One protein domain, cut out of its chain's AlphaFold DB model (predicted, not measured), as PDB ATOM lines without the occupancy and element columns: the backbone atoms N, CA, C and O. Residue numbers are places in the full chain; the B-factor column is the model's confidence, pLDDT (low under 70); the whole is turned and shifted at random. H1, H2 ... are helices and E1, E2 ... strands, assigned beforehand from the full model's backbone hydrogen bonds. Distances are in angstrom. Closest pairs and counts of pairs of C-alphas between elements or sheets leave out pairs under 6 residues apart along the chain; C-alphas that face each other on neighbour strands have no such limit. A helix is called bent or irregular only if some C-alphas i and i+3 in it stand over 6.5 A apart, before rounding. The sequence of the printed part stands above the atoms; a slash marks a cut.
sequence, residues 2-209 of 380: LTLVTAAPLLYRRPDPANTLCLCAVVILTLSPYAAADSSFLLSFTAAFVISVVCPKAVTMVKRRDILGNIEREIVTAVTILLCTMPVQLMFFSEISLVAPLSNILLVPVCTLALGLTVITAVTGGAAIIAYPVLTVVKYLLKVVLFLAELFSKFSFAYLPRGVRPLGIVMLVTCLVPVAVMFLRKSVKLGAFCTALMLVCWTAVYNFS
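AT A GLANCE: This is residues 2 to 209 of the 380 residues of the protein "ComEC/Rec2 family competence protein" of Ruminococcus sp. AF16-50 (UniProt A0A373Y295). A stack of helices makes the body: H2, H4 and H5 follow one another through it with the hairpin of H8 and H9 at the far end, and a long helical hairpin of H6 and H7 runs crosswise to H5 along one side, apart from H2 and H4. A tiny two-stranded sheet of E1 and E2 lies by the base of that long hairpin, while H1 and the short H3 make corners with H2 at the other end of the stack. The printed part has 208 residues, in the order H1 H2 H3 H4 H5 E1 H6 H7 E2 H8 H9, with nine named helices and two named strands, the strands antiparallel; the class is mostly helix. H5, H8a and H9 form an up-and-down bundle, helices side by side, each running against the one before. The whole is only just compact, close to loose, with a radius of gyration of the C-alphas of 19.7 A and spans of 59 by 46 by 45 A.

IN THESE COORDINATES: The sheet holds E1, residues 95 to 97, and E2, residues 159 to 161. Before E1 come H1, residues 2 to 11, beginning at C-alpha 2 (201.558, 322.045, 326.526); H2, residues 17 to 31, 21.2 A long; H3, residues 33 to 37; H4, residues 39 to 59, 27.5 A; and H5, residues 67 to 92, 37.5 A, beginning at C-alpha 67 (181.016, 324.261, 310.122). Between the strands run H6, residues 100 to 123, 31.7 A, and H7, residues 128 to 153, 36.0 A. H8, residues 165 to 185, was assigned as one helix by its hydrogen bonds but is bent, with C-alphas 175 and 178 6.7 A apart; its arms are H8a, residues 165 to 175, and H8b, residues 178 to 185, at a shallow tilt of 29 degrees. H9, residues 188 to 209, 31.1 A, ends at C-alpha 209 (218.447, 325.441, 289.116).

HOW THE PARTS SIT: E1 and E2 are antiparallel at 162 degrees, with N 96 and O 160 3.1 A apart and N 160 and O 96 2.9 A apart, both within hydrogen-bond range. H6 and H7, a hairpin, touch at a shallow tilt of 14 degrees, opposite ways, closest at the C-alphas of Ala 114 and Val 138, 5.2 A. H6 only just touches H5, about perpendicular at 87 degrees, with residue 101 alone; the closest C-alphas are those of Ala 78 and Pro 101, 6.8 A. H5 and H4, a hairpin, touch with 27 pairs of C-alphas within 8 A, closest at Val 59 and Arg 73, 5.5 A. H4 touches H2 with residues 45 to 53 alone, opposite ways at a shallow tilt of 7 degrees, the C-alphas of Pro 17 and Ser 52 being closest at 6.0 A. H1 touches H2 at a steep tilt of 65 degrees, closest at the C-alphas of Val 5 and Pro 17, 5.8 A. H3 and H2 only just touch, only at the corner, with 3 pairs of C-alphas within 8 A, closest at Leu 29 and Ala 35, 6.2 A. On H5, residues 83 to 90 alone touch H8a, closest at the C-alphas of Pro 87 and Leu 172, 5.6 A. H8b and H9, a hairpin, touch, closest at the C-alphas of Met 182 and Gly 191, 4.9 A. Every O i to N i+4 pair is within hydrogen-bond range in H2, H8b and H9, against 4 of 6 in H1, 0 of 1 in H3, where 2 of 2 O i to N i+3 pairs are, 14 of 17 in H4, 20 of 22 in H5, 18 of 20 in H6, 21 of 22 in H7 and 6 of 7 in H8a.

THE WHOLE: The two C-alphas farthest apart, those of Ile 129 and Phe 208, are 60.2 A apart. The printed part has no cut and no long link. Its mean pLDDT is 75.6; 54 residues are under 70, among them residues 90 to 102, 153 to 176 and 203 to 209.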
ATOM      1  N   LEU A   2     202.998 321.783 326.712       69.88
ATOM      2  CA  LEU A   2     201.558 322.045 326.526       69.88
ATOM      3  C   LEU A   2     200.696 321.677 327.743       69.88
ATOM      4  O   LEU A   2     199.807 322.437 328.097       69.88
ATOM      5  N   THR A   3     201.010 320.578 328.429       73.62
ATOM      6  CA  THR A   3     200.339 320.165 329.674       73.62
ATOM      7  C   THR A   3     200.428 321.208 330.787       73.62
ATOM      8  O   THR A   3     199.458 321.441 331.491       73.62
ATOM      9  N   LEU A   4     201.574 321.876 330.931       70.81
ATOM     10  CA  LEU A   4     201.770 322.951 331.909       70.81
ATOM     11  C   LEU A   4     200.970 324.203 331.531       70.81
ATOM     12  O   LEU A   4     200.382 324.845 332.397       70.81
ATOM     13  N   VAL A   5     200.897 324.513 330.233       70.75
ATOM     14  CA  VAL A   5     200.085 325.625 329.716       70.75
ATOM     15  C   VAL A   5     198.592 325.363 329.947       70.75
ATOM     16  O   VAL A   5     197.878 326.257 330.399       70.75
ATOM     17  N   THR A   6     198.115 324.140 329.696       73.50
ATOM     18  CA  THR A   6     196.705 323.762 329.893       73.50
ATOM     19  C   THR A   6     196.339 323.503 331.353       73.50
ATOM     20  O   THR A   6     195.160 323.575 331.686       73.50
ATOM     21  N   ALA A   7     197.315 323.254 332.230       72.19
ATOM     22  CA  ALA A   7     197.108 323.081 333.668       72.19
ATOM     23  C   ALA A   7     197.037 324.403 334.452       72.19
ATOM     24  O   ALA A   7     196.613 324.399 335.604       72.19
ATOM     25  N   ALA A   8     197.395 325.549 333.864       71.94
ATOM     26  CA  ALA A   8     197.328 326.842 334.555       71.94
ATOM     27  C   ALA A   8     195.936 327.188 335.149       71.94
ATOM     28  O   ALA A   8     195.896 327.683 336.279       71.94
ATOM     29  N   PRO A   9     194.798 326.875 334.485       70.75
ATOM     30  CA  PRO A   9     193.466 327.056 335.067       70.75
ATOM     31  C   PRO A   9     193.205 326.182 336.304       70.75
ATOM     32  O   PRO A   9     192.468 326.614 337.186       70.75
ATOM     33  N   LEU A  10     193.830 325.000 336.409       74.88
ATOM     34  CA  LEU A  10     193.734 324.133 337.597       74.88
ATOM     35  C   LEU A  10     194.410 324.765 338.821       74.88
ATOM     36  O   LEU A  10     194.054 324.459 339.953       74.88
ATOM     37  N   LEU A  11     195.363 325.672 338.595       76.19
ATOM     38  CA  LEU A  11     196.060 326.432 339.632       76.19
ATOM     39  C   LEU A  11     195.440 327.822 339.863       76.19
ATOM     40  O   LEU A  11     196.086 328.685 340.455       76.19
ATOM     41  N   TYR A  12     194.223 328.068 339.358       66.88
ATOM     42  CA  TYR A  12     193.525 329.362 339.418       66.88
ATOM     43  C   TYR A  12     194.334 330.543 338.857       66.88
ATOM     44  O   TYR A  12     194.092 331.705 339.191       66.88
ATOM     45  N   ARG A  13     195.303 330.266 337.979       70.88
ATOM     46  CA  ARG A  13     196.184 331.277 337.401       70.88
ATOM     47  C   ARG A  13     195.780 331.534 335.959       70.88
ATOM     48  O   ARG A  13     195.441 330.612 335.219       70.88
ATOM     49  N   ARG A  14     195.834 332.798 335.531       68.25
ATOM     50  CA  ARG A  14     195.666 333.118 334.109       68.25
ATOM     51  C   ARG A  14     196.844 332.500 333.344       68.25
ATOM     52  O   ARG A  14     197.981 332.835 333.687       68.25
ATOM     53  N   PRO A  15     196.609 331.608 332.363       65.56
ATOM     54  CA  PRO A  15     197.688 331.082 331.542       65.56
ATOM     55  C   PRO A  15     198.336 332.242 330.795       65.56
ATOM     56  O   PRO A  15     197.707 332.863 329.942       65.56
ATOM     57  N   ASP A  16     199.591 332.529 331.127       79.31
ATOM     58  CA  ASP A  16     200.493 333.259 330.250       79.31
ATOM     59  C   ASP A  16     201.367 332.215 329.546       79.31
ATOM     60  O   ASP A  16     202.282 331.649 330.168       79.31
ATOM     61  N   PRO A  17     201.061 331.881 328.278       77.62
ATOM     62  CA  PRO A  17     201.744 330.794 327.603       77.62
ATOM     63  C   PRO A  17     203.225 331.083 327.384       77.62
ATOM     64  O   PRO A  17     204.030 330.163 327.489       77.62
ATOM     65  N   ALA A  18     203.598 332.343 327.132       78.25
ATOM     66  CA  ALA A  18     204.986 332.720 326.877       78.25
ATOM     67  C   ALA A  18     205.844 332.538 328.135       78.25
ATOM     68  O   ALA A  18     206.898 331.905 328.084       78.25
ATOM     69  N   ASN A  19     205.344 333.006 329.282       83.12
ATOM     70  CA  ASN A  19     206.032 332.847 330.562       83.12
ATOM     71  C   ASN A  19     206.103 331.376 331.003       83.12
ATOM     72  O   ASN A  19     207.145 330.915 331.465       83.12
ATOM     73  N   THR A  20     205.028 330.609 330.801       83.25
ATOM     74  CA  THR A  20     205.006 329.167 331.107       83.25
ATOM     75  C   THR A  20     205.982 328.378 330.225       83.25
ATOM     76  O   THR A  20     206.670 327.482 330.713       83.25
ATOM     77  N   LEU A  21     206.079 328.717 328.934       85.44
ATOM     78  CA  LEU A  21     207.041 328.117 328.006       85.44
ATOM     79  C   LEU A  21     208.482 328.457 328.385       85.44
ATOM     80  O   LEU A  21     209.317 327.557 328.416       85.44
ATOM     81  N   CYS A  22     208.764 329.718 328.721       84.38
ATOM     82  CA  CYS A  22     210.084 330.142 329.184       84.38
ATOM     83  C   CYS A  22     210.502 329.370 330.441       84.38
ATOM     84  O   CYS A  22     211.599 328.819 330.488       84.38
ATOM     85  N   LEU A  23     209.594 329.220 331.409       84.94
ATOM     86  CA  LEU A  23     209.838 328.412 332.602       84.94
ATOM     87  C   LEU A  23     210.121 326.941 332.258       84.94
ATOM     88  O   LEU A  23     211.051 326.359 332.806       84.94
ATOM     89  N   CYS A  24     209.380 326.345 331.315       85.50
ATOM     90  CA  CYS A  24     209.669 324.988 330.843       85.50
ATOM     91  C   CYS A  24     211.062 324.879 330.209       85.50
ATOM     92  O   CYS A  24     211.766 323.905 330.465       85.50
ATOM     93  N   ALA A  25     211.450 325.854 329.381       85.81
ATOM     94  CA  ALA A  25     212.764 325.878 328.753       85.81
ATOM     95  C   ALA A  25     213.873 325.990 329.803       85.81
ATOM     96  O   ALA A  25     214.812 325.209 329.754       85.81
ATOM     97  N   VAL A  26     213.729 326.881 330.791       88.75
ATOM     98  CA  VAL A  26     214.692 327.007 331.895       88.75
ATOM     99  C   VAL A  26     214.847 325.678 332.626       88.75
ATOM    100  O   VAL A  26     215.966 325.199 332.742       88.75
ATOM    101  N   VAL A  27     213.748 325.040 333.043       89.31
ATOM    102  CA  VAL A  27     213.803 323.757 333.767       89.31
ATOM    103  C   VAL A  27     214.503 322.675 332.940       89.31
ATOM    104  O   VAL A  27     215.410 322.008 333.436       89.31
ATOM    105  N   ILE A  28     214.128 322.515 331.668       87.19
ATOM    106  CA  ILE A  28     214.710 321.481 330.802       87.19
ATOM    107  C   ILE A  28     216.196 321.752 330.546       87.19
ATOM    108  O   ILE A  28     217.002 320.836 330.681       87.19
ATOM    109  N   LEU A  29     216.573 322.997 330.249       89.31
ATOM    110  CA  LEU A  29     217.961 323.373 329.978       89.31
ATOM    111  C   LEU A  29     218.839 323.337 331.234       89.31
ATOM    112  O   LEU A  29     220.027 323.053 331.128       89.31
ATOM    113  N   THR A  30     218.279 323.565 332.427       92.00
ATOM    114  CA  THR A  30     219.026 323.364 333.680       92.00
ATOM    115  C   THR A  30     219.318 321.894 333.962       92.00
ATOM    116  O   THR A  30     220.370 321.586 334.510       92.00
ATOM    117  N   LEU A  31     218.413 320.982 333.584       90.75
ATOM    118  CA  LEU A  31     218.618 319.540 333.753       90.75
ATOM    119  C   LEU A  31     219.500 318.950 332.648       90.75
ATOM    120  O   LEU A  31     220.269 318.029 332.900       90.75
ATOM    121  N   SER A  32     219.379 319.471 331.427       87.50
ATOM    122  CA  SER A  32     220.139 319.024 330.265       87.50
ATOM    123  C   SER A  32     220.489 320.218 329.365       87.50
ATOM    124  O   SER A  32     219.716 320.569 328.470       87.50
ATOM    125  N   PRO A  33     221.649 320.868 329.574       86.31
ATOM    126  CA  PRO A  33     222.022 322.073 328.830       86.31
ATOM    127  C   PRO A  33     222.230 321.803 327.334       86.31
ATOM    128  O   PRO A  33     221.923 322.655 326.501       86.31
ATOM    129  N   TYR A  34     222.667 320.591 326.979       82.44
ATOM    130  CA  TYR A  34     222.838 320.166 325.588       82.44
ATOM    131  C   TYR A  34     221.514 320.075 324.814       82.44
ATOM    132  O   TYR A  34     221.528 320.136 323.585       82.44
ATOM    133  N   ALA A  35     220.363 320.031 325.500       83.31
ATOM    134  CA  ALA A  35     219.056 320.060 324.845       83.31
ATOM    135  C   ALA A  35     218.811 321.358 324.050       83.31
ATOM    136  O   ALA A  35     217.955 321.378 323.172       83.31
ATOM    137  N   ALA A  36     219.574 322.433 324.292       81.69
ATOM    138  CA  ALA A  36     219.488 323.662 323.498       81.69
ATOM    139  C   ALA A  36     219.878 323.470 322.023       81.69
ATOM    140  O   ALA A  36     219.384 324.206 321.170       81.69
ATOM    141  N   ALA A  37     220.756 322.508 321.726       77.31
ATOM    142  CA  ALA A  37     221.183 322.180 320.365       77.31
ATOM    143  C   ALA A  37     220.398 321.001 319.765       77.31
ATOM    144  O   ALA A  37     220.577 320.677 318.592       77.31
ATOM    145  N   ASP A  38     219.534 320.362 320.559       77.44
ATOM    146  CA  ASP A  38     218.758 319.213 320.121       77.44
ATOM    147  C   ASP A  38     217.600 319.638 319.206       77.44
ATOM    148  O   ASP A  38     216.793 320.523 319.524       77.44
ATOM    149  N   SER A  39     217.497 318.968 318.058       77.31
ATOM    150  CA  SER A  39     216.482 319.252 317.044       77.31
ATOM    151  C   SER A  39     215.071 318.957 317.560       77.31
ATOM    152  O   SER A  39     214.137 319.709 317.263       77.31
ATOM    153  N   SER A  40     214.913 317.918 318.389       79.56
ATOM    154  CA  SER A  40     213.614 317.518 318.942       79.56
ATOM    155  C   SER A  40     213.092 318.559 319.929       79.56
ATOM    156  O   SER A  40     211.920 318.951 319.863       79.56
ATOM    157  N   PHE A  41     213.961 319.061 320.812       84.00
ATOM    158  CA  PHE A  41     213.624 320.146 321.731       84.00
ATOM    159  C   PHE A  41     213.249 321.433 320.989       84.00
ATOM    160  O   PHE A  41     212.174 321.985 321.241       84.00
ATOM    161  N   LEU A  42     214.086 321.896 320.054       84.56
ATOM    162  CA  LEU A  42     213.856 323.149 319.325       84.56
ATOM    163  C   LEU A  42     212.570 323.109 318.498       84.56
ATOM    164  O   LEU A  42     211.797 324.075 318.502       84.56
ATOM    165  N   LEU A  43     212.299 321.988 317.825       82.44
ATOM    166  CA  LEU A  43     211.085 321.817 317.033       82.44
ATOM    167  C   LEU A  43     209.833 321.796 317.924       82.44
ATOM    168  O   LEU A  43     208.856 322.493 317.636       82.44
ATOM    169  N   SER A  44     209.879 321.064 319.041       85.12
ATOM    170  CA  SER A  44     208.774 320.960 320.006       85.12
ATOM    171  C   SER A  44     208.485 322.287 320.714       85.12
ATOM    172  O   SER A  44     207.329 322.711 320.805       85.12
ATOM    173  N   PHE A  45     209.528 322.995 321.156       86.06
ATOM    174  CA  PHE A  45     209.404 324.306 321.792       86.06
ATOM    175  C   PHE A  45     208.800 325.338 320.834       86.06
ATOM    176  O   PHE A  45     207.842 326.031 321.187       86.06
ATOM    177  N   THR A  46     209.305 325.390 319.596       86.25
ATOM    178  CA  THR A  46     208.800 326.302 318.561       86.25
ATOM    179  C   THR A  46     207.340 326.000 318.235       86.25
ATOM    180  O   THR A  46     206.514 326.913 318.221       86.25
ATOM    181  N   ALA A  47     206.976 324.726 318.054       86.12
ATOM    182  CA  ALA A  47     205.591 324.328 317.817       86.12
ATOM    183  C   ALA A  47     204.669 324.731 318.981       86.12
ATOM    184  O   ALA A  47     203.613 325.325 318.755       86.12
ATOM    185  N   ALA A  48     205.077 324.481 320.229       85.25
ATOM    186  CA  ALA A  48     204.289 324.827 321.409       85.25
ATOM    187  C   ALA A  48     204.095 326.349 321.563       85.25
ATOM    188  O   ALA A  48     202.996 326.799 321.907       85.25
ATOM    189  N   PHE A  49     205.126 327.144 321.257       85.44
ATOM    190  CA  PHE A  49     205.038 328.604 321.208       85.44
ATOM    191  C   PHE A  49     204.055 329.083 320.138       85.44
ATOM    192  O   PHE A  49     203.168 329.891 320.423       85.44
ATOM    193  N   VAL A  50     204.154 328.542 318.924       86.00
ATOM    194  CA  VAL A  50     203.279 328.912 317.807       86.00
ATOM    195  C   VAL A  50     201.823 328.576 318.120       86.00
ATOM    196  O   VAL A  50     200.966 329.454 318.015       86.00
ATOM    197  N   ILE A  51     201.545 327.363 318.608       84.94
ATOM    198  CA  ILE A  51     200.195 326.924 318.993       84.94
ATOM    199  C   ILE A  51     199.597 327.831 320.069       84.94
ATOM    200  O   ILE A  51     198.421 328.181 319.996       84.94
ATOM    201  N   SER A  52     200.392 328.229 321.063       79.88
ATOM    202  CA  SER A  52     199.857 328.917 322.240       79.88
ATOM    203  C   SER A  52     199.788 330.440 322.087       79.88
ATOM    204  O   SER A  52     198.957 331.079 322.728       79.88
ATOM    205  N   VAL A  53     200.643 331.039 321.252       82.00
ATOM    206  CA  VAL A  53     200.781 332.505 321.129       82.00
ATOM    207  C   VAL A  53     200.348 333.021 319.756       82.00
ATOM    208  O   VAL A  53     199.713 334.077 319.656       82.00
ATOM    209  N   VAL A  54     200.687 332.297 318.690       82.75
ATOM    210  CA  VAL A  54     200.550 332.755 317.297       82.75
ATOM    211  C   VAL A  54     199.220 332.289 316.697       82.75
ATOM    212  O   VAL A  54     198.474 333.104 316.150       82.75
ATOM    213  N   CYS A  55     198.869 331.010 316.861       83.69
ATOM    214  CA  CYS A  55     197.643 330.418 316.321       83.69
ATOM    215  C   CYS A  55     196.351 331.094 316.814       83.69
ATOM    216  O   CYS A  55     195.509 331.385 315.965       83.69
ATOM    217  N   PRO A  56     196.170 331.451 318.107       82.19
ATOM    218  CA  PRO A  56     194.945 332.114 318.557       82.19
ATOM    219  C   PRO A  56     194.722 333.449 317.840       82.19
ATOM    220  O   PRO A  56     193.602 333.774 317.452       82.19
ATOM    221  N   LYS A  57     195.800 334.201 317.581       81.38
ATOM    222  CA  LYS A  57     195.736 335.457 316.824       81.38
ATOM    223  C   LYS A  57     195.410 335.208 315.350       81.38
ATOM    224  O   LYS A  57     194.567 335.911 314.801       81.38
ATOM    225  N   ALA A  58     196.016 334.200 314.722       78.31
ATOM    226  CA  ALA A  58     195.731 333.843 313.331       78.31
ATOM    227  C   ALA A  58     194.270 333.385 313.134       78.31
ATOM    228  O   ALA A  58     193.592 333.827 312.210       78.31
ATOM    229  N   VAL A  59     193.747 332.572 314.054       81.38
ATOM    230  CA  VAL A  59     192.377 332.035 314.023       81.38
ATOM    231  C   VAL A  59     191.318 333.135 314.157       81.38
ATOM    232  O   VAL A  59     190.278 333.058 313.504       81.38
ATOM    233  N   THR A  60     191.578 334.207 314.921       79.44
ATOM    234  CA  THR A  60     190.640 335.352 315.024       79.44
ATOM    235  C   THR A  60     190.416 336.092 313.702       79.44
ATOM    236  O   THR A  60     189.430 336.815 313.561       79.44
ATOM    237  N   MET A  61     191.292 335.902 312.713       71.94
ATOM    238  CA  MET A  61     191.146 336.499 311.384       71.94
ATOM    239  C   MET A  61     190.125 335.748 310.508       71.94
ATOM    240  O   MET A  61     189.680 336.283 309.489       71.94
ATOM    241  N   VAL A  62     189.714 334.535 310.900       77.44
ATOM    242  CA  VAL A  62     188.654 333.768 310.231       77.44
ATOM    243  C   VAL A  62     187.289 334.254 310.726       77.44
ATOM    244  O   VAL A  62     186.866 333.971 311.848       77.44
ATOM    245  N   LYS A  63     186.583 335.003 309.870       72.75
ATOM    246  CA  LYS A  63     185.295 335.641 310.208       72.75
ATOM    247  C   LYS A  63     184.084 334.700 310.134       72.75
ATOM    248  O   LYS A  63     183.051 335.020 310.718       72.75
ATOM    249  N   ARG A  64     184.187 333.562 309.436       72.38
ATOM    250  CA  ARG A  64     183.105 332.565 309.333       72.38
ATOM    251  C   ARG A  64     182.898 331.831 310.661       72.38
ATOM    252  O   ARG A  64     183.867 331.515 311.351       72.38
ATOM    253  N   ARG A  65     181.629 331.570 311.003       73.56
ATOM    254  CA  ARG A  65     181.207 330.856 312.226       73.56
ATOM    255  C   ARG A  65     180.510 329.516 311.958       73.56
ATOM    256  O   ARG A  65     180.181 328.822 312.911       73.56
ATOM    257  N   ASP A  66     180.313 329.157 310.693       79.50
ATOM    258  CA  ASP A  66     179.681 327.893 310.298       79.50
ATOM    259  C   ASP A  66     180.664 326.714 310.408       79.50
ATOM    260  O   ASP A  66     181.857 326.909 310.645       79.50
ATOM    261  N   ILE A  67     180.192 325.489 310.150       74.25
ATOM    262  CA  ILE A  67     181.016 324.261 310.122       74.25
ATOM    263  C   ILE A  67     182.234 324.432 309.195       74.25
ATOM    264  O   ILE A  67     183.352 324.058 309.548       74.25
ATOM    265  N   LEU A  68     182.043 325.091 308.047       73.81
ATOM    266  CA  LEU A  68     183.124 325.432 307.118       73.81
ATOM    267  C   LEU A  68     184.166 326.374 307.748       73.81
ATOM    268  O   LEU A  68     185.354 326.268 307.464       73.81
ATOM    269  N   GLY A  69     183.729 327.268 308.638       76.25
ATOM    270  CA  GLY A  69     184.602 328.144 309.413       76.25
ATOM    271  C   GLY A  69     185.466 327.383 310.419       76.25
ATOM    272  O   GLY A  69     186.616 327.758 310.610       76.25
ATOM    273  N   ASN A  70     184.971 326.298 311.022       76.50
ATOM    274  CA  ASN A  70     185.794 325.457 311.901       76.50
ATOM    275  C   ASN A  70     186.913 324.753 311.124       76.50
ATOM    276  O   ASN A  70     188.064 324.801 311.551       76.50
ATOM    277  N   ILE A  71     186.601 324.205 309.947       74.50
ATOM    278  CA  ILE A  71     187.603 323.594 309.061       74.50
ATOM    279  C   ILE A  71     188.635 324.644 308.616       74.50
ATOM    280  O   ILE A  71     189.838 324.406 308.695       74.50
ATOM    281  N   GLU A  72     188.188 325.843 308.214       75.00
ATOM    282  CA  GLU A  72     189.088 326.952 307.865       75.00
ATOM    283  C   GLU A  72     190.040 327.299 309.029       75.00
ATOM    284  O   GLU A  72     191.227 327.526 308.804       75.00
ATOM    285  N   ARG A  73     189.566 327.301 310.282       78.25
ATOM    286  CA  ARG A  73     190.403 327.585 311.465       78.25
ATOM    287  C   ARG A  73     191.449 326.505 311.725       78.25
ATOM    288  O   ARG A  73     192.579 326.847 312.081       78.25
ATOM    289  N   GLU A  74     191.103 325.236 311.543       76.88
ATOM    290  CA  GLU A  74     192.058 324.130 311.677       76.88
ATOM    291  C   GLU A  74     193.136 324.190 310.595       76.88
ATOM    292  O   GLU A  74     194.322 324.114 310.913       76.88
ATOM    293  N   ILE A  75     192.751 324.448 309.341       74.38
ATOM    294  CA  ILE A  75     193.702 324.624 308.235       74.38
ATOM    295  C   ILE A  75     194.641 325.801 308.518       74.38
ATOM    296  O   ILE A  75     195.855 325.669 308.379       74.38
ATOM    297  N   VAL A  76     194.111 326.943 308.966       78.44
ATOM    298  CA  VAL A  76     194.929 328.111 309.333       78.44
ATOM    299  C   VAL A  76     195.907 327.773 310.447       78.44
ATOM    300  O   VAL A  76     197.063 328.189 310.392       78.44
ATOM    301  N   THR A  77     195.467 327.005 311.440       81.00
ATOM    302  CA  THR A  77     196.315 326.557 312.545       81.00
ATOM    303  C   THR A  77     197.443 325.665 312.026       81.00
ATOM    304  O   THR A  77     198.608 325.960 312.287       81.00
ATOM    305  N   ALA A  78     197.123 324.654 311.215       77.25
ATOM    306  CA  ALA A  78     198.099 323.739 310.624       77.25
ATOM    307  C   ALA A  78     199.127 324.467 309.739       77.25
ATOM    308  O   ALA A  78     200.331 324.262 309.890       77.25
ATOM    309  N   VAL A  79     198.673 325.373 308.868       76.00
ATOM    310  CA  VAL A  79     199.549 326.172 307.994       76.00
ATOM    311  C   VAL A  79     200.424 327.127 308.808       76.00
ATOM    312  O   VAL A  79     201.613 327.256 308.530       76.00
ATOM    313  N   THR A  80     199.876 327.769 309.843       79.75
ATOM    314  CA  THR A  80     200.649 328.677 310.708       79.75
ATOM    315  C   THR A  80     201.762 327.926 311.439       79.75
ATOM    316  O   THR A  80     202.891 328.414 311.492       79.75
ATOM    317  N   ILE A  81     201.467 326.729 311.963       81.56
ATOM    318  CA  ILE A  81     202.458 325.862 312.615       81.56
ATOM    319  C   ILE A  81     203.544 325.462 311.625       81.56
ATOM    320  O   ILE A  81     204.722 325.634 311.932       81.56
ATOM    321  N   LEU A  82     203.162 324.995 310.433       77.56
ATOM    322  CA  LEU A  82     204.108 324.614 309.389       77.56
ATOM    323  C   LEU A  82     205.077 325.761 309.078       77.56
ATOM    324  O   LEU A  82     206.283 325.590 309.198       77.56
ATOM    325  N   LEU A  83     204.563 326.950 308.758       75.50
ATOM    326  CA  LEU A  83     205.401 328.090 308.367       75.50
ATOM    327  C   LEU A  83     206.317 328.572 309.491       75.50
ATOM    328  O   LEU A  83     207.464 328.925 309.247       75.50
ATOM    329  N   CYS A  84     205.827 328.601 310.730       79.56
ATOM    330  CA  CYS A  84     206.632 329.095 311.843       79.56
ATOM    331  C   CYS A  84     207.668 328.067 312.331       79.56
ATOM    332  O   CYS A  84     208.672 328.461 312.917       79.56
ATOM    333  N   THR A  85     207.442 326.769 312.105       81.19
ATOM    334  CA  THR A  85     208.398 325.701 312.458       81.19
ATOM    335  C   THR A  85     209.361 325.363 311.318       81.19
ATOM    336  O   THR A  85     210.450 324.852 311.577       81.19
ATOM    337  N   MET A  86     209.025 325.718 310.074       75.06
ATOM    338  CA  MET A  86     209.859 325.492 308.892       75.06
ATOM    339  C   MET A  86     211.299 326.021 308.997       75.06
ATOM    340  O   MET A  86     212.189 325.305 308.556       75.06
ATOM    341  N   PRO A  87     211.600 327.202 309.575       75.88
ATOM    342  CA  PRO A  87     212.985 327.656 309.728       75.88
ATOM    343  C   PRO A  87     213.832 326.699 310.571       75.88
ATOM    344  O   PRO A  87     214.975 326.425 310.220       75.88
ATOM    345  N   VAL A  88     213.257 326.154 311.648       76.44
ATOM    346  CA  VAL A  88     213.924 325.162 312.503       76.44
ATOM    347  C   VAL A  88     214.071 323.845 311.749       76.44
ATOM    348  O   VAL A  88     215.150 323.263 311.755       76.44
ATOM    349  N   GLN A  89     213.035 323.408 311.026       74.38
ATOM    350  CA  GLN A  89     213.124 322.209 310.188       74.38
ATOM    351  C   GLN A  89     214.228 322.344 309.136       74.38
ATOM    352  O   GLN A  89     215.054 321.457 308.987       74.38
ATOM    353  N   LEU A  90     214.307 323.499 308.479       69.69
ATOM    354  CA  LEU A  90     215.368 323.819 307.542       69.69
ATOM    355  C   LEU A  90     216.737 323.891 308.215       69.69
ATOM    356  O   LEU A  90     217.722 323.662 307.542       69.69
ATOM    357  N   MET A  91     216.888 324.225 309.493       67.50
ATOM    358  CA  MET A  91     218.223 324.216 310.109       67.50
ATOM    359  C   MET A  91     218.770 322.796 310.286       67.50
ATOM    360  O   MET A  91     219.958 322.588 310.058       67.50
ATOM    361  N   PHE A  92     217.910 321.837 310.634       68.38
ATOM    362  CA  PHE A  92     218.330 320.485 311.021       68.38
ATOM    363  C   PHE A  92     218.110 319.413 309.955       68.38
ATOM    364  O   PHE A  92     218.827 318.418 309.953       68.38
ATOM    365  N   PHE A  93     217.152 319.599 309.048       67.69
ATOM    366  CA  PHE A  93     216.800 318.605 308.039       67.69
ATOM    367  C   PHE A  93     217.242 319.048 306.636       67.69
ATOM    368  O   PHE A  93     217.236 320.234 306.282       67.69
ATOM    369  N   SER A  94     217.664 318.069 305.834       57.47
ATOM    370  CA  SER A  94     218.051 318.200 304.421       57.47
ATOM    371  C   SER A  94     216.844 318.292 303.485       57.47
ATOM    372  O   SER A  94     216.996 318.680 302.328       57.47
ATOM    373  N   GLU A  95     215.646 317.991 303.984       60.62
ATOM    374  CA  GLU A  95     214.426 317.915 303.192       60.62
ATOM    375  C   GLU A  95     213.260 318.605 303.899       60.62
ATOM    376  O   GLU A  95     213.134 318.574 305.125       60.62
ATOM    377  N   ILE A  96     212.369 319.207 303.112       63.72
ATOM    378  CA  ILE A  96     211.056 319.633 303.601       63.72
ATOM    379  C   ILE A  96     210.015 318.666 303.062       63.72
ATOM    380  O   ILE A  96     209.817 318.578 301.847       63.72
ATOM    381  N   SER A  97     209.286 318.011 303.966       63.88
ATOM    382  CA  SER A  97     208.121 317.225 303.578       63.88
ATOM    383  C   SER A  97     206.948 318.155 303.244       63.88
ATOM    384  O   SER A  97     206.294 318.716 304.125       63.88
ATOM    385  N   LEU A  98     206.655 318.313 301.954       62.22
ATOM    386  CA  LEU A  98     205.454 318.999 301.467       62.22
ATOM    387  C   LEU A  98     204.173 318.241 301.838       62.22
ATOM    388  O   LEU A  98     203.102 318.838 301.941       62.22
ATOM    389  N   VAL A  99     204.289 316.933 302.072       65.56
ATOM    390  CA  VAL A  99     203.194 316.068 302.524       65.56
ATOM    391  C   VAL A  99     203.012 316.139 304.047       65.56
ATOM    392  O   VAL A  99     202.022 315.617 304.556       65.56
ATOM    393  N   ALA A 100     203.874 316.842 304.795       65.50
ATOM    394  CA  ALA A 100     203.763 316.979 306.253       65.50
ATOM    395  C   ALA A 100     202.365 317.411 306.742       65.50
ATOM    396  O   ALA A 100     201.860 316.790 307.673       65.50
ATOM    397  N   PRO A 101     201.664 318.397 306.140       64.38
ATOM    398  CA  PRO A 101     200.324 318.766 306.605       64.38
ATOM    399  C   PRO A 101     199.299 317.644 306.417       64.38
ATOM    400  O   PRO A 101     198.504 317.382 307.315       64.38
ATOM    401  N   LEU A 102     199.333 316.959 305.270       67.31
ATOM    402  CA  LEU A 102     198.396 315.883 304.944       67.31
ATOM    403  C   LEU A 102     198.681 314.621 305.768       67.31
ATOM    404  O   LEU A 102     197.767 314.025 306.334       67.31
ATOM    405  N   SER A 103     199.956 314.245 305.868       71.75
ATOM    406  CA  SER A 103     200.399 313.126 306.696       71.75
ATOM    407  C   SER A 103     200.107 313.386 308.168       71.75
ATOM    408  O   SER A 103     199.600 312.488 308.821       71.75
ATOM    409  N   ASN A 104     200.286 314.605 308.686       73.50
ATOM    410  CA  ASN A 104     199.946 314.924 310.074       73.50
ATOM    411  C   ASN A 104     198.443 314.826 310.361       73.50
ATOM    412  O   ASN A 104     198.079 314.360 311.435       73.50
ATOM    413  N   ILE A 105     197.561 315.192 309.423       70.94
ATOM    414  CA  ILE A 105     196.105 315.018 309.602       70.94
ATOM    415  C   ILE A 105     195.742 313.540 309.814       70.94
ATOM    416  O   ILE A 105     194.845 313.236 310.597       70.94
ATOM    417  N   LEU A 106     196.445 312.621 309.148       74.81
ATOM    418  CA  LEU A 106     196.179 311.182 309.231       74.81
ATOM    419  C   LEU A 106     196.967 310.492 310.353       74.81
ATOM    420  O   LEU A 106     196.416 309.673 311.085       74.81
ATOM    421  N   LEU A 107     198.248 310.824 310.506       78.50
ATOM    422  CA  LEU A 107     199.172 310.187 311.442       78.50
ATOM    423  C   LEU A 107     198.992 310.697 312.871       78.50
ATOM    424  O   LEU A 107     198.995 309.888 313.794       78.50
ATOM    425  N   VAL A 108     198.797 312.005 313.087       77.88
ATOM    426  CA  VAL A 108     198.721 312.572 314.448       77.88
ATOM    427  C   VAL A 108     197.579 311.965 315.268       77.88
ATOM    428  O   VAL A 108     197.844 311.601 316.415       77.88
ATOM    429  N   PRO A 109     196.346 311.774 314.752       78.56
ATOM    430  CA  PRO A 109     195.286 311.110 315.514       78.56
ATOM    431  C   PRO A 109     195.651 309.677 315.917       78.56
ATOM    432  O   PRO A 109     195.452 309.288 317.067       78.56
ATOM    433  N   VAL A 110     196.248 308.913 314.997       84.44
ATOM    434  CA  VAL A 110     196.665 307.522 315.235       84.44
ATOM    435  C   VAL A 110     197.785 307.465 316.277       84.44
ATOM    436  O   VAL A 110     197.705 306.688 317.228       84.44
ATOM    437  N   CYS A 111     198.791 308.334 316.155       82.62
ATOM    438  CA  CYS A 111     199.885 308.458 317.117       82.62
ATOM    439  C   CYS A 111     199.396 308.928 318.493       82.62
ATOM    440  O   CYS A 111     199.867 308.426 319.508       82.62
ATOM    441  N   THR A 112     198.433 309.851 318.543       83.94
ATOM    442  CA  THR A 112     197.844 310.343 319.801       83.94
ATOM    443  C   THR A 112     197.078 309.230 320.510       83.94
ATOM    444  O   THR A 112     197.209 309.069 321.723       83.94
ATOM    445  N   LEU A 113     196.327 308.420 319.759       85.94
ATOM    446  CA  LEU A 113     195.615 307.266 320.301       85.94
ATOM    447  C   LEU A 113     196.593 306.195 320.805       85.94
ATOM    448  O   LEU A 113     196.417 305.685 321.910       85.94
ATOM    449  N   ALA A 114     197.662 305.917 320.052       87.69
ATOM    450  CA  ALA A 114     198.727 305.014 320.483       87.69
ATOM    451  C   ALA A 114     199.398 305.499 321.781       87.69
ATOM    452  O   ALA A 114     199.494 304.733 322.736       87.69
ATOM    453  N   LEU A 115     199.775 306.782 321.854       85.56
ATOM    454  CA  LEU A 115     200.338 307.404 323.057       85.56
ATOM    455  C   LEU A 115     199.394 307.300 324.258       85.56
ATOM    456  O   LEU A 115     199.830 306.920 325.343       85.56
ATOM    457  N   GLY A 116     198.105 307.599 324.071       86.38
ATOM    458  CA  GLY A 116     197.102 307.496 325.133       86.38
ATOM    459  C   GLY A 116     197.000 306.080 325.702       86.38
ATOM    460  O   GLY A 116     197.015 305.899 326.919       86.38
ATOM    461  N   LEU A 117     196.979 305.068 324.831       86.38
ATOM    462  CA  LEU A 117     196.982 303.660 325.233       86.38
ATOM    463  C   LEU A 117     198.272 303.270 325.972       86.38
ATOM    464  O   LEU A 117     198.212 302.587 326.993       86.38
ATOM    465  N   THR A 118     199.437 303.743 325.522       84.75
ATOM    466  CA  THR A 118     200.712 303.488 326.209       84.75
ATOM    467  C   THR A 118     200.754 304.119 327.603       84.75
ATOM    468  O   THR A 118     201.255 303.493 328.538       84.75
ATOM    469  N   VAL A 119     200.183 305.316 327.783       86.75
ATOM    470  CA  VAL A 119     200.069 305.957 329.105       86.75
ATOM    471  C   VAL A 119     199.197 305.129 330.051       86.75
ATOM    472  O   VAL A 119     199.566 304.963 331.211       86.75
ATOM    473  N   ILE A 120     198.089 304.547 329.577       83.75
ATOM    474  CA  ILE A 120     197.249 303.646 330.389       83.75
ATOM    475  C   ILE A 120     198.066 302.437 330.868       83.75
ATOM    476  O   ILE A 120     198.014 302.077 332.046       83.75
ATOM    477  N   THR A 121     198.880 301.845 329.992       84.12
ATOM    478  CA  THR A 121     199.780 300.743 330.369       84.12
ATOM    479  C   THR A 121     200.810 301.172 331.416       84.12
ATOM    480  O   THR A 121     201.068 300.430 332.363       84.12
ATOM    481  N   ALA A 122     201.368 302.380 331.287       84.06
ATOM    482  CA  ALA A 122     202.340 302.913 332.240       84.06
ATOM    483  C   ALA A 122     201.716 303.167 333.625       84.06
ATOM    484  O   ALA A 122     202.287 302.779 334.641       84.06
ATOM    485  N   VAL A 123     200.519 303.762 333.674       84.56
ATOM    486  CA  VAL A 123     199.805 304.067 334.930       84.56
ATOM    487  C   VAL A 123     199.315 302.800 335.637       84.56
ATOM    488  O   VAL A 123     199.305 302.748 336.862       84.56
ATOM    489  N   THR A 124     198.957 301.754 334.890       83.25
ATOM    490  CA  THR A 124     198.552 300.454 335.460       83.25
ATOM    491  C   THR A 124     199.730 299.584 335.915       83.25
ATOM    492  O   THR A 124     199.533 298.427 336.289       83.25
ATOM    493  N   GLY A 125     200.959 300.114 335.887       78.44
ATOM    494  CA  GLY A 125     202.162 299.406 336.327       78.44
ATOM    495  C   GLY A 125     202.538 298.214 335.444       78.44
ATOM    496  O   GLY A 125     203.264 297.331 335.886       78.44
ATOM    497  N   GLY A 126     202.022 298.154 334.210       76.81
ATOM    498  CA  GLY A 126     202.302 297.060 333.282       76.81
ATOM    499  C   GLY A 126     201.672 295.717 333.665       76.81
ATOM    500  O   GLY A 126     202.158 294.679 333.218       76.81
ATOM    501  N   ALA A 127     200.599 295.705 334.468       80.56
ATOM    502  CA  ALA A 127     199.892 294.473 334.823       80.56
ATOM    503  C   ALA A 127     199.522 293.673 333.560       80.56
ATOM    504  O   ALA A 127     198.785 294.166 332.704       80.56
ATOM    505  N   ALA A 128     200.018 292.435 333.444       73.75
ATOM    506  CA  ALA A 128     199.980 291.648 332.203       73.75
ATOM    507  C   ALA A 128     198.572 291.502 331.593       73.75
ATOM    508  O   ALA A 128     198.424 291.500 330.373       73.75
ATOM    509  N   ILE A 129     197.539 291.456 332.440       79.38
ATOM    510  CA  ILE A 129     196.122 291.344 332.055       79.38
ATOM    511  C   ILE A 129     195.653 292.556 331.231       79.38
ATOM    512  O   ILE A 129     194.868 292.402 330.301       79.38
ATOM    513  N   ILE A 130     196.146 293.756 331.552       77.19
ATOM    514  CA  ILE A 130     195.789 295.012 330.874       77.19
ATOM    515  C   ILE A 130     196.839 295.357 329.814       77.19
ATOM    516  O   ILE A 130     196.501 295.742 328.697       77.19
ATOM    517  N   ALA A 131     198.120 295.168 330.131       81.56
ATOM    518  CA  ALA A 131     199.225 295.522 329.252       81.56
ATOM    519  C   ALA A 131     199.203 294.726 327.941       81.56
ATOM    520  O   ALA A 131     199.383 295.312 326.877       81.56
ATOM    521  N   TYR A 132     198.940 293.417 327.982       84.06
ATOM    522  CA  TYR A 132     198.972 292.573 326.786       84.06
ATOM    523  C   TYR A 132     197.941 292.974 325.706       84.06
ATOM    524  O   TYR A 132     198.352 293.216 324.564       84.06
ATOM    525  N   PRO A 133     196.631 293.114 326.004       87.69
ATOM    526  CA  PRO A 133     195.659 293.543 324.998       87.69
ATOM    527  C   PRO A 133     195.905 294.983 324.533       87.69
ATOM    528  O   PRO A 133     195.854 295.254 323.333       87.69
ATOM    529  N   VAL A 134     196.246 295.899 325.447       87.50
ATOM    530  CA  VAL A 134     196.488 297.312 325.115       87.50
ATOM    531  C   VAL A 134     197.709 297.468 324.203       87.50
ATOM    532  O   VAL A 134     197.624 298.122 323.165       87.50
ATOM    533  N   LEU A 135     198.830 296.818 324.527       87.19
ATOM    534  CA  LEU A 135     200.041 296.862 323.703       87.19
ATOM    535  C   LEU A 135     199.851 296.163 322.353       87.19
ATOM    536  O   LEU A 135     200.450 296.578 321.362       87.19
ATOM    537  N   THR A 136     198.987 295.149 322.282       88.75
ATOM    538  CA  THR A 136     198.618 294.522 321.007       88.75
ATOM    539  C   THR A 136     197.907 295.522 320.095       88.75
ATOM    540  O   THR A 136     198.275 295.652 318.929       88.75
ATOM    541  N   VAL A 137     196.953 296.297 320.624       89.88
ATOM    542  CA  VAL A 137     196.292 297.374 319.867       89.88
ATOM    543  C   VAL A 137     197.305 298.440 319.436       89.88
ATOM    544  O   VAL A 137     197.338 298.803 318.260       89.88
ATOM    545  N   VAL A 138     198.193 298.876 320.337       89.12
ATOM    546  CA  VAL A 138     199.273 299.829 320.012       89.12
ATOM    547  C   VAL A 138     200.155 299.307 318.876       89.12
ATOM    548  O   VAL A 138     200.442 300.046 317.938       89.12
ATOM    549  N   LYS A 139     200.530 298.023 318.891       89.62
ATOM    550  CA  LYS A 139     201.317 297.394 317.818       89.62
ATOM    551  C   LYS A 139     200.626 297.505 316.458       89.62
ATOM    552  O   LYS A 139     201.291 297.810 315.469       89.62
ATOM    553  N   TYR A 140     199.317 297.262 316.381       91.88
ATOM    554  CA  TYR A 140     198.579 297.404 315.122       91.88
ATOM    555  C   TYR A 140     198.499 298.862 314.661       91.88
ATOM    556  O   TYR A 140     198.702 299.125 313.478       91.88
ATOM    557  N   LEU A 141     198.292 299.810 315.577       89.56
ATOM    558  CA  LEU A 141     198.308 301.240 315.248       89.56
ATOM    559  C   LEU A 141     199.668 301.676 314.697       89.56
ATOM    560  O   LEU A 141     199.725 302.367 313.685       89.56
ATOM    561  N   LEU A 142     200.766 301.216 315.301       88.25
ATOM    562  CA  LEU A 142     202.114 301.500 314.808       88.25
ATOM    563  C   LEU A 142     202.373 300.874 313.434       88.25
ATOM    564  O   LEU A 142     202.995 301.510 312.589       88.25
ATOM    565  N   LYS A 143     201.849 299.672 313.156       88.62
ATOM    566  CA  LYS A 143     201.905 299.098 311.801       88.62
ATOM    567  C   LYS A 143     201.174 299.962 310.775       88.62
ATOM    568  O   LYS A 143     201.682 300.131 309.672       88.62
ATOM    569  N   VAL A 144     200.015 300.522 311.130       87.56
ATOM    570  CA  VAL A 144     199.285 301.460 310.258       87.56
ATOM    571  C   VAL A 144     200.106 302.729 310.022       87.56
ATOM    572  O   VAL A 144     200.210 303.173 308.883       87.56
ATOM    573  N   VAL A 145     200.734 303.281 311.066       86.25
ATOM    574  CA  VAL A 145     201.629 304.446 310.949       86.25
ATOM    575  C   VAL A 145     202.786 304.158 309.993       86.25
ATOM    576  O   VAL A 145     203.028 304.954 309.089       86.25
ATOM    577  N   LEU A 146     203.461 303.014 310.144       84.56
ATOM    578  CA  LEU A 146     204.572 302.618 309.273       84.56
ATOM    579  C   LEU A 146     204.121 302.419 307.822       84.56
ATOM    580  O   LEU A 146     204.773 302.918 306.912       84.56
ATOM    581  N   PHE A 147     202.978 301.766 307.605       86.62
ATOM    582  CA  PHE A 147     202.409 301.590 306.268       86.62
ATOM    583  C   PHE A 147     202.099 302.932 305.589       86.62
ATOM    584  O   PHE A 147     202.433 303.134 304.423       86.62
ATOM    585  N   LEU A 148     201.482 303.870 306.315       82.19
ATOM    586  CA  LEU A 148     201.185 305.206 305.794       82.19
ATOM    587  C   LEU A 148     202.464 306.006 305.517       82.19
ATOM    588  O   LEU A 148     202.542 306.678 304.491       82.19
ATOM    589  N   ALA A 149     203.470 305.917 306.390       78.44
ATOM    590  CA  ALA A 149     204.766 306.555 306.177       78.44
ATOM    591  C   ALA A 149     205.460 306.014 304.917       78.44
ATOM    592  O   ALA A 149     205.925 306.798 304.090       78.44
ATOM    593  N   GLU A 150     205.455 304.694 304.718       79.94
ATOM    594  CA  GLU A 150     206.016 304.068 303.519       79.94
ATOM    595  C   GLU A 150     205.241 304.480 302.258       79.94
ATOM    596  O   GLU A 150     205.839 304.817 301.236       79.94
ATOM    597  N   LEU A 151     203.908 304.543 302.326       80.19
ATOM    598  CA  LEU A 151     203.078 305.016 301.219       80.19
ATOM    599  C   LEU A 151     203.408 306.468 300.845       80.19
ATOM    600  O   LEU A 151     203.541 306.776 299.662       80.19
ATOM    601  N   PHE A 152     203.582 307.353 301.834       71.81
ATOM    602  CA  PHE A 152     203.961 308.747 301.589       71.81
ATOM    603  C   PHE A 152     205.396 308.896 301.079       71.81
ATOM    604  O   PHE A 152     205.647 309.777 300.258       71.81
ATOM    605  N   SER A 153     206.314 308.017 301.497       67.19
ATOM    606  CA  SER A 153     207.708 308.010 301.028       67.19
ATOM    607  C   SER A 153     207.841 307.756 299.522       67.19
ATOM    608  O   SER A 153     208.733 308.302 298.879       67.19
ATOM    609  N   LYS A 154     206.901 307.009 298.927       66.81
ATOM    610  CA  LYS A 154     206.917 306.651 297.499       66.81
ATOM    611  C   LYS A 154     206.554 307.811 296.566       66.81
ATOM    612  O   LYS A 154     206.785 307.721 295.362       66.81
ATOM    613  N   PHE A 155     205.989 308.904 297.079       62.88
ATOM    614  CA  PHE A 155     205.651 310.060 296.250       62.88
ATOM    615  C   PHE A 155     206.870 310.978 296.088       62.88
ATOM    616  O   PHE A 155     207.273 311.669 297.015       62.88
ATOM    617  N   SER A 156     207.418 311.063 294.874       50.44
ATOM    618  CA  SER A 156     208.619 311.860 294.547       50.44
ATOM    619  C   SER A 156     208.480 313.379 294.752       50.44
ATOM    620  O   SER A 156     209.487 314.089 294.768       50.44
ATOM    621  N   PHE A 157     207.246 313.873 294.908       52.69
ATOM    622  CA  PHE A 157     206.906 315.261 295.249       52.69
ATOM    623  C   PHE A 157     206.676 315.475 296.753       52.69
ATOM    624  O   PHE A 157     206.411 316.602 297.173       52.69
ATOM    625  N   ALA A 158     206.732 314.414 297.565       51.41
ATOM    626  CA  ALA A 158     206.491 314.508 298.998       51.41
ATOM    627  C   ALA A 158     207.599 315.257 299.732       51.41
ATOM    628  O   ALA A 158     207.321 315.863 300.766       51.41
ATOM    629  N   TYR A 159     208.802 315.270 299.162       55.97
ATOM    630  CA  TYR A 159     209.988 315.880 299.732       55.97
ATOM    631  C   TYR A 159     210.602 316.836 298.713       55.97
ATOM    632  O   TYR A 159     210.769 316.500 297.538       55.97
ATOM    633  N   LEU A 160     210.901 318.053 299.158       56.22
ATOM    634  CA  LEU A 160     211.763 318.985 298.440       56.22
ATOM    635  C   LEU A 160     213.170 318.844 299.028       56.22
ATOM    636  O   LEU A 160     213.381 319.309 300.155       56.22
ATOM    637  N   PRO A 161     214.120 318.231 298.296       57.16
ATOM    638  CA  PRO A 161     215.509 318.209 298.710       57.16
ATOM    639  C   PRO A 161     216.038 319.636 298.738       57.16
ATOM    640  O   PRO A 161     215.717 320.456 297.868       57.16
ATOM    641  N   ARG A 162     216.902 319.929 299.705       54.16
ATOM    642  CA  ARG A 162     217.645 321.188 299.810       54.16
ATOM    643  C   ARG A 162     218.756 321.260 298.758       54.16
ATOM    644  O   ARG A 162     219.916 321.518 299.066       54.16
ATOM    645  N   GLY A 163     218.396 321.054 297.493       49.16
ATOM    646  CA  GLY A 163     219.295 321.200 296.364       49.16
ATOM    647  C   GLY A 163     219.810 322.636 296.313       49.16
ATOM    648  O   GLY A 163     219.042 323.562 296.090       49.16
ATOM    649  N   VAL A 164     221.117 322.786 296.530       48.31
ATOM    650  CA  VAL A 164     221.945 324.006 296.517       48.31
ATOM    651  C   VAL A 164     221.768 324.991 297.695       48.31
ATOM    652  O   VAL A 164     220.720 325.577 297.941       48.31
ATOM    653  N   ARG A 165     222.880 325.273 298.398       48.62
ATOM    654  CA  ARG A 165     222.980 326.198 299.552       48.62
ATOM    655  C   ARG A 165     222.267 327.568 299.417       48.62
ATOM    656  O   ARG A 165     221.711 328.000 300.428       48.62
ATOM    657  N   PRO A 166     222.218 328.268 298.259       53.28
ATOM    658  CA  PRO A 166     221.461 329.522 298.167       53.28
ATOM    659  C   PRO A 166     219.941 329.329 298.287       53.28
ATOM    660  O   PRO A 166     219.268 330.219 298.801       53.28
ATOM    661  N   LEU A 167     219.397 328.170 297.895       56.56
ATOM    662  CA  LEU A 167     217.965 327.877 298.009       56.56
ATOM    663  C   LEU A 167     217.535 327.811 299.480       56.56
ATOM    664  O   LEU A 167     216.527 328.406 299.833       56.56
ATOM    665  N   GLY A 168     218.340 327.216 300.366       59.75
ATOM    666  CA  GLY A 168     218.018 327.132 301.797       59.75
ATOM    667  C   GLY A 168     217.904 328.493 302.500       59.75
ATOM    668  O   GLY A 168     217.006 328.681 303.316       59.75
ATOM    669  N   ILE A 169     218.778 329.452 302.171       60.91
ATOM    670  CA  ILE A 169     218.733 330.814 302.739       60.91
ATOM    671  C   ILE A 169     217.545 331.588 302.164       60.91
ATOM    672  O   ILE A 169     216.813 332.231 302.915       60.91
ATOM    673  N   VAL A 170     217.316 331.489 300.850       62.97
ATOM    674  CA  VAL A 170     216.152 332.107 300.200       62.97
ATOM    675  C   VAL A 170     214.859 331.551 300.792       62.97
ATOM    676  O   VAL A 170     213.993 332.334 301.160       62.97
ATOM    677  N   MET A 171     214.754 330.234 300.986       64.31
ATOM    678  CA  MET A 171     213.594 329.586 301.604       64.31
ATOM    679  C   MET A 171     213.386 330.030 303.058       64.31
ATOM    680  O   MET A 171     212.257 330.318 303.448       64.31
ATOM    681  N   LEU A 172     214.455 330.160 303.851       66.44
ATOM    682  CA  LEU A 172     214.376 330.632 305.239       66.44
ATOM    683  C   LEU A 172     213.863 332.078 305.316       66.44
ATOM    684  O   LEU A 172     212.953 332.369 306.093       66.44
ATOM    685  N   VAL A 173     214.400 332.972 304.478       66.12
ATOM    686  CA  VAL A 173     213.988 334.385 304.427       66.12
ATOM    687  C   VAL A 173     212.557 334.522 303.914       66.12
ATOM    688  O   VAL A 173     211.770 335.293 304.467       66.12
ATOM    689  N   THR A 174     212.180 333.760 302.885       68.25
ATOM    690  CA  THR A 174     210.840 333.874 302.313       68.25
ATOM    691  C   THR A 174     209.778 333.261 303.223       68.25
ATOM    692  O   THR A 174     208.684 333.809 303.274       68.25
ATOM    693  N   CYS A 175     210.075 332.230 304.029       68.38
ATOM    694  CA  CYS A 175     209.097 331.588 304.928       68.38
ATOM    695  C   CYS A 175     208.483 332.546 305.977       68.38
ATOM    696  O   CYS A 175     207.347 332.355 306.412       68.38
ATOM    697  N   LEU A 176     209.182 333.631 306.331       69.25
ATOM    698  CA  LEU A 176     208.683 334.658 307.257       69.25
ATOM    699  C   LEU A 176     207.680 335.632 306.610       69.25
ATOM    700  O   LEU A 176     206.883 336.258 307.310       69.25
ATOM    701  N   VAL A 177     207.678 335.752 305.278       71.88
ATOM    702  CA  VAL A 177     206.860 336.728 304.536       71.88
ATOM    703  C   VAL A 177     205.348 336.478 304.668       71.88
ATOM    704  O   VAL A 177     204.629 337.433 304.954       71.88
ATOM    705  N   PRO A 178     204.805 335.252 304.530       69.38
ATOM    706  CA  PRO A 178     203.373 335.004 304.654       69.38
ATOM    707  C   PRO A 178     202.907 335.189 306.086       69.38
ATOM    708  O   PRO A 178     201.831 335.736 306.303       69.38
ATOM    709  N   VAL A 179     203.739 334.804 307.059       69.06
ATOM    710  CA  VAL A 179     203.478 335.045 308.480       69.06
ATOM    711  C   VAL A 179     203.368 336.554 308.718       69.06
ATOM    712  O   VAL A 179     202.353 337.025 309.235       69.06
ATOM    713  N   ALA A 180     204.336 337.342 308.242       74.69
ATOM    714  CA  ALA A 180     204.297 338.799 308.336       74.69
ATOM    715  C   ALA A 180     203.074 339.405 307.622       74.69
ATOM    716  O   ALA A 180     202.401 340.265 308.188       74.69
ATOM    717  N   VAL A 181     202.726 338.939 306.419       73.62
ATOM    718  CA  VAL A 181     201.555 339.416 305.661       73.62
ATOM    719  C   VAL A 181     200.247 339.086 306.382       73.62
ATOM    720  O   VAL A 181     199.375 339.954 306.472       73.62
ATOM    721  N   MET A 182     200.113 337.883 306.948       69.50
ATOM    722  CA  MET A 182     198.949 337.494 307.749       69.50
ATOM    723  C   MET A 182     198.767 338.438 308.939       69.50
ATOM    724  O   MET A 182     197.662 338.941 309.155       69.50
ATOM    725  N   PHE A 183     199.846 338.750 309.662       70.94
ATOM    726  CA  PHE A 183     199.793 339.627 310.833       70.94
ATOM    727  C   PHE A 183     199.599 341.110 310.493       70.94
ATOM    728  O   PHE A 183     198.765 341.766 311.119       70.94
ATOM    729  N   LEU A 184     200.304 341.634 309.488       77.06
ATOM    730  CA  LEU A 184     200.248 343.052 309.112       77.06
ATOM    731  C   LEU A 184     198.940 343.421 308.406       77.06
ATOM    732  O   LEU A 184     198.385 344.490 308.648       77.06
ATOM    733  N   ARG A 185     198.423 342.549 307.530       75.50
ATOM    734  CA  ARG A 185     197.208 342.821 306.742       75.50
ATOM    735  C   ARG A 185     195.936 342.239 307.358       75.50
ATOM    736  O   ARG A 185     194.859 342.477 306.816       75.50
ATOM    737  N   LYS A 186     196.040 341.482 308.461       71.69
ATOM    738  CA  LYS A 186     194.920 340.789 309.133       71.69
ATOM    739  C   LYS A 186     194.029 339.993 308.160       71.69
ATOM    740  O   LYS A 186     192.811 339.941 308.326       71.69
ATOM    741  N   SER A 187     194.623 339.410 307.114       72.12
ATOM    742  CA  SER A 187     193.908 338.711 306.039       72.12
ATOM    743  C   SER A 187     194.490 337.325 305.803       72.12
ATOM    744  O   SER A 187     195.580 337.172 305.251       72.12
ATOM    745  N   VAL A 188     193.714 336.304 306.169       67.44
ATOM    746  CA  VAL A 188     194.073 334.892 305.978       67.44
ATOM    747  C   VAL A 188     194.159 334.528 304.498       67.44
ATOM    748  O   VAL A 188     195.063 333.809 304.092       67.44
ATOM    749  N   LYS A 189     193.250 335.063 303.670       71.69
ATOM    750  CA  LYS A 189     193.204 334.777 302.227       71.69
ATOM    751  C   LYS A 189     194.460 335.274 301.514       71.69
ATOM    752  O   LYS A 189     194.987 334.584 300.650       71.69
ATOM    753  N   LEU A 190     194.946 336.454 301.903       70.75
ATOM    754  CA  LEU A 190     196.170 337.024 301.345       70.75
ATOM    755  C   LEU A 190     197.406 336.250 301.820       70.75
ATOM    756  O   LEU A 190     198.289 335.978 301.017       70.75
ATOM    757  N   GLY A 191     197.428 335.826 303.088       71.06
ATOM    758  CA  GLY A 191     198.448 334.914 303.608       71.06
ATOM    759  C   GLY A 191     198.514 333.598 302.838       71.06
ATOM    760  O   GLY A 191     199.581 333.234 302.359       71.06
ATOM    761  N   ALA A 192     197.367 332.940 302.643       68.44
ATOM    762  CA  ALA A 192     197.254 331.691 301.890       68.44
ATOM    763  C   ALA A 192     197.667 331.846 300.412       68.44
ATOM    764  O   ALA A 192     198.305 330.966 299.832       68.44
ATOM    765  N   PHE A 193     197.348 332.987 299.797       75.50
ATOM    766  CA  PHE A 193     197.822 333.310 298.452       75.50
ATOM    767  C   PHE A 193     199.348 333.478 298.420       75.50
ATOM    768  O   PHE A 193     200.009 332.894 297.566       75.50
ATOM    769  N   CYS A 194     199.928 334.205 299.382       73.62
ATOM    770  CA  CYS A 194     201.377 334.360 299.502       73.62
ATOM    771  C   CYS A 194     202.087 333.023 299.760       73.62
ATOM    772  O   CYS A 194     203.148 332.796 299.188       73.62
ATOM    773  N   THR A 195     201.515 332.126 300.571       69.88
ATOM    774  CA  THR A 195     202.081 330.783 300.775       69.88
ATOM    775  C   THR A 195     202.054 329.964 299.494       69.88
ATOM    776  O   THR A 195     203.063 329.361 299.143       69.88
ATOM    777  N   ALA A 196     200.930 329.972 298.768       72.50
ATOM    778  CA  ALA A 196     200.801 329.228 297.519       72.50
ATOM    779  C   ALA A 196     201.773 329.759 296.455       72.50
ATOM    780  O   ALA A 196     202.505 328.981 295.847       72.50
ATOM    781  N   LEU A 197     201.846 331.085 296.292       77.69
ATOM    782  CA  LEU A 197     202.775 331.735 295.369       77.69
ATOM    783  C   LEU A 197     204.230 331.387 295.699       77.69
ATOM    784  O   LEU A 197     205.013 331.106 294.801       77.69
ATOM    785  N   MET A 198     204.589 331.356 296.981       74.38
ATOM    786  CA  MET A 198     205.958 331.061 297.391       74.38
ATOM    787  C   MET A 198     206.346 329.596 297.166       74.38
ATOM    788  O   MET A 198     207.444 329.340 296.686       74.38
ATOM    789  N   LEU A 199     205.442 328.646 297.433       71.25
ATOM    790  CA  LEU A 199     205.662 327.231 297.106       71.25
ATOM    791  C   LEU A 199     205.846 327.030 295.592       71.25
ATOM    792  O   LEU A 199     206.719 326.274 295.163       71.25
ATOM    793  N   VAL A 200     205.077 327.754 294.770       75.00
ATOM    794  CA  VAL A 200     205.249 327.764 293.309       75.00
ATOM    795  C   VAL A 200     206.595 328.381 292.917       75.00
ATOM    796  O   VAL A 200     207.307 327.822 292.089       75.00
ATOM    797  N   CYS A 201     207.004 329.487 293.540       71.38
ATOM    798  CA  CYS A 201     208.318 330.079 293.292       71.38
ATOM    799  C   CYS A 201     209.459 329.135 293.693       71.38
ATOM    800  O   CYS A 201     210.428 329.029 292.953       71.38
ATOM    801  N   TRP A 202     209.358 328.420 294.815       72.75
ATOM    802  CA  TRP A 202     210.382 327.460 295.233       72.75
ATOM    803  C   TRP A 202     210.499 326.286 294.267       72.75
ATOM    804  O   TRP A 202     211.610 325.941 293.873       72.75
ATOM    805  N   THR A 203     209.376 325.715 293.825       66.69
ATOM    806  CA  THR A 203     209.401 324.641 292.820       66.69
ATOM    807  C   THR A 203     209.933 325.144 291.477       66.69
ATOM    808  O   THR A 203     210.724 324.452 290.838       66.69
ATOM    809  N   ALA A 204     209.592 326.370 291.069       68.50
ATOM    810  CA  ALA A 204     210.133 326.998 289.866       68.50
ATOM    811  C   ALA A 204     211.646 327.257 289.966       68.50
ATOM    812  O   ALA A 204     212.371 326.928 289.034       68.50
ATOM    813  N   VAL A 205     212.141 327.790 291.090       68.88
ATOM    814  CA  VAL A 205     213.579 328.027 291.321       68.88
ATOM    815  C   VAL A 205     214.350 326.710 291.382       68.88
ATOM    816  O   VAL A 205     215.426 326.618 290.800       68.88
ATOM    817  N   TYR A 206     213.799 325.676 292.022       67.12
ATOM    818  CA  TYR A 206     214.387 324.336 292.038       67.12
ATOM    819  C   TYR A 206     214.497 323.751 290.621       67.12
ATOM    820  O   TYR A 206     215.582 323.359 290.192       67.12
ATOM    821  N   ASN A 207     213.402 323.783 289.849       65.44
ATOM    822  CA  ASN A 207     213.390 323.318 288.459       65.44
ATOM    823  C   ASN A 207     214.318 324.145 287.558       65.44
ATOM    824  O   ASN A 207     215.000 323.591 286.700       65.44
ATOM    825  N   PHE A 208     214.399 325.460 287.773       63.47
ATOM    826  CA  PHE A 208     215.316 326.341 287.053       63.47
ATOM    827  C   PHE A 208     216.780 326.031 287.398       63.47
ATOM    828  O   PHE A 208     217.611 325.892 286.505       63.47
ATOM    829  N   SER A 209     217.104 325.841 288.680       63.34
ATOM    830  CA  SER A 209     218.447 325.441 289.116       63.34
ATOM    831  C   SER A 209     218.861 324.094 288.514       63.34
ATOM    832  O   SER A 209     220.017 323.924 288.139       63.34
TER     833      SER A 209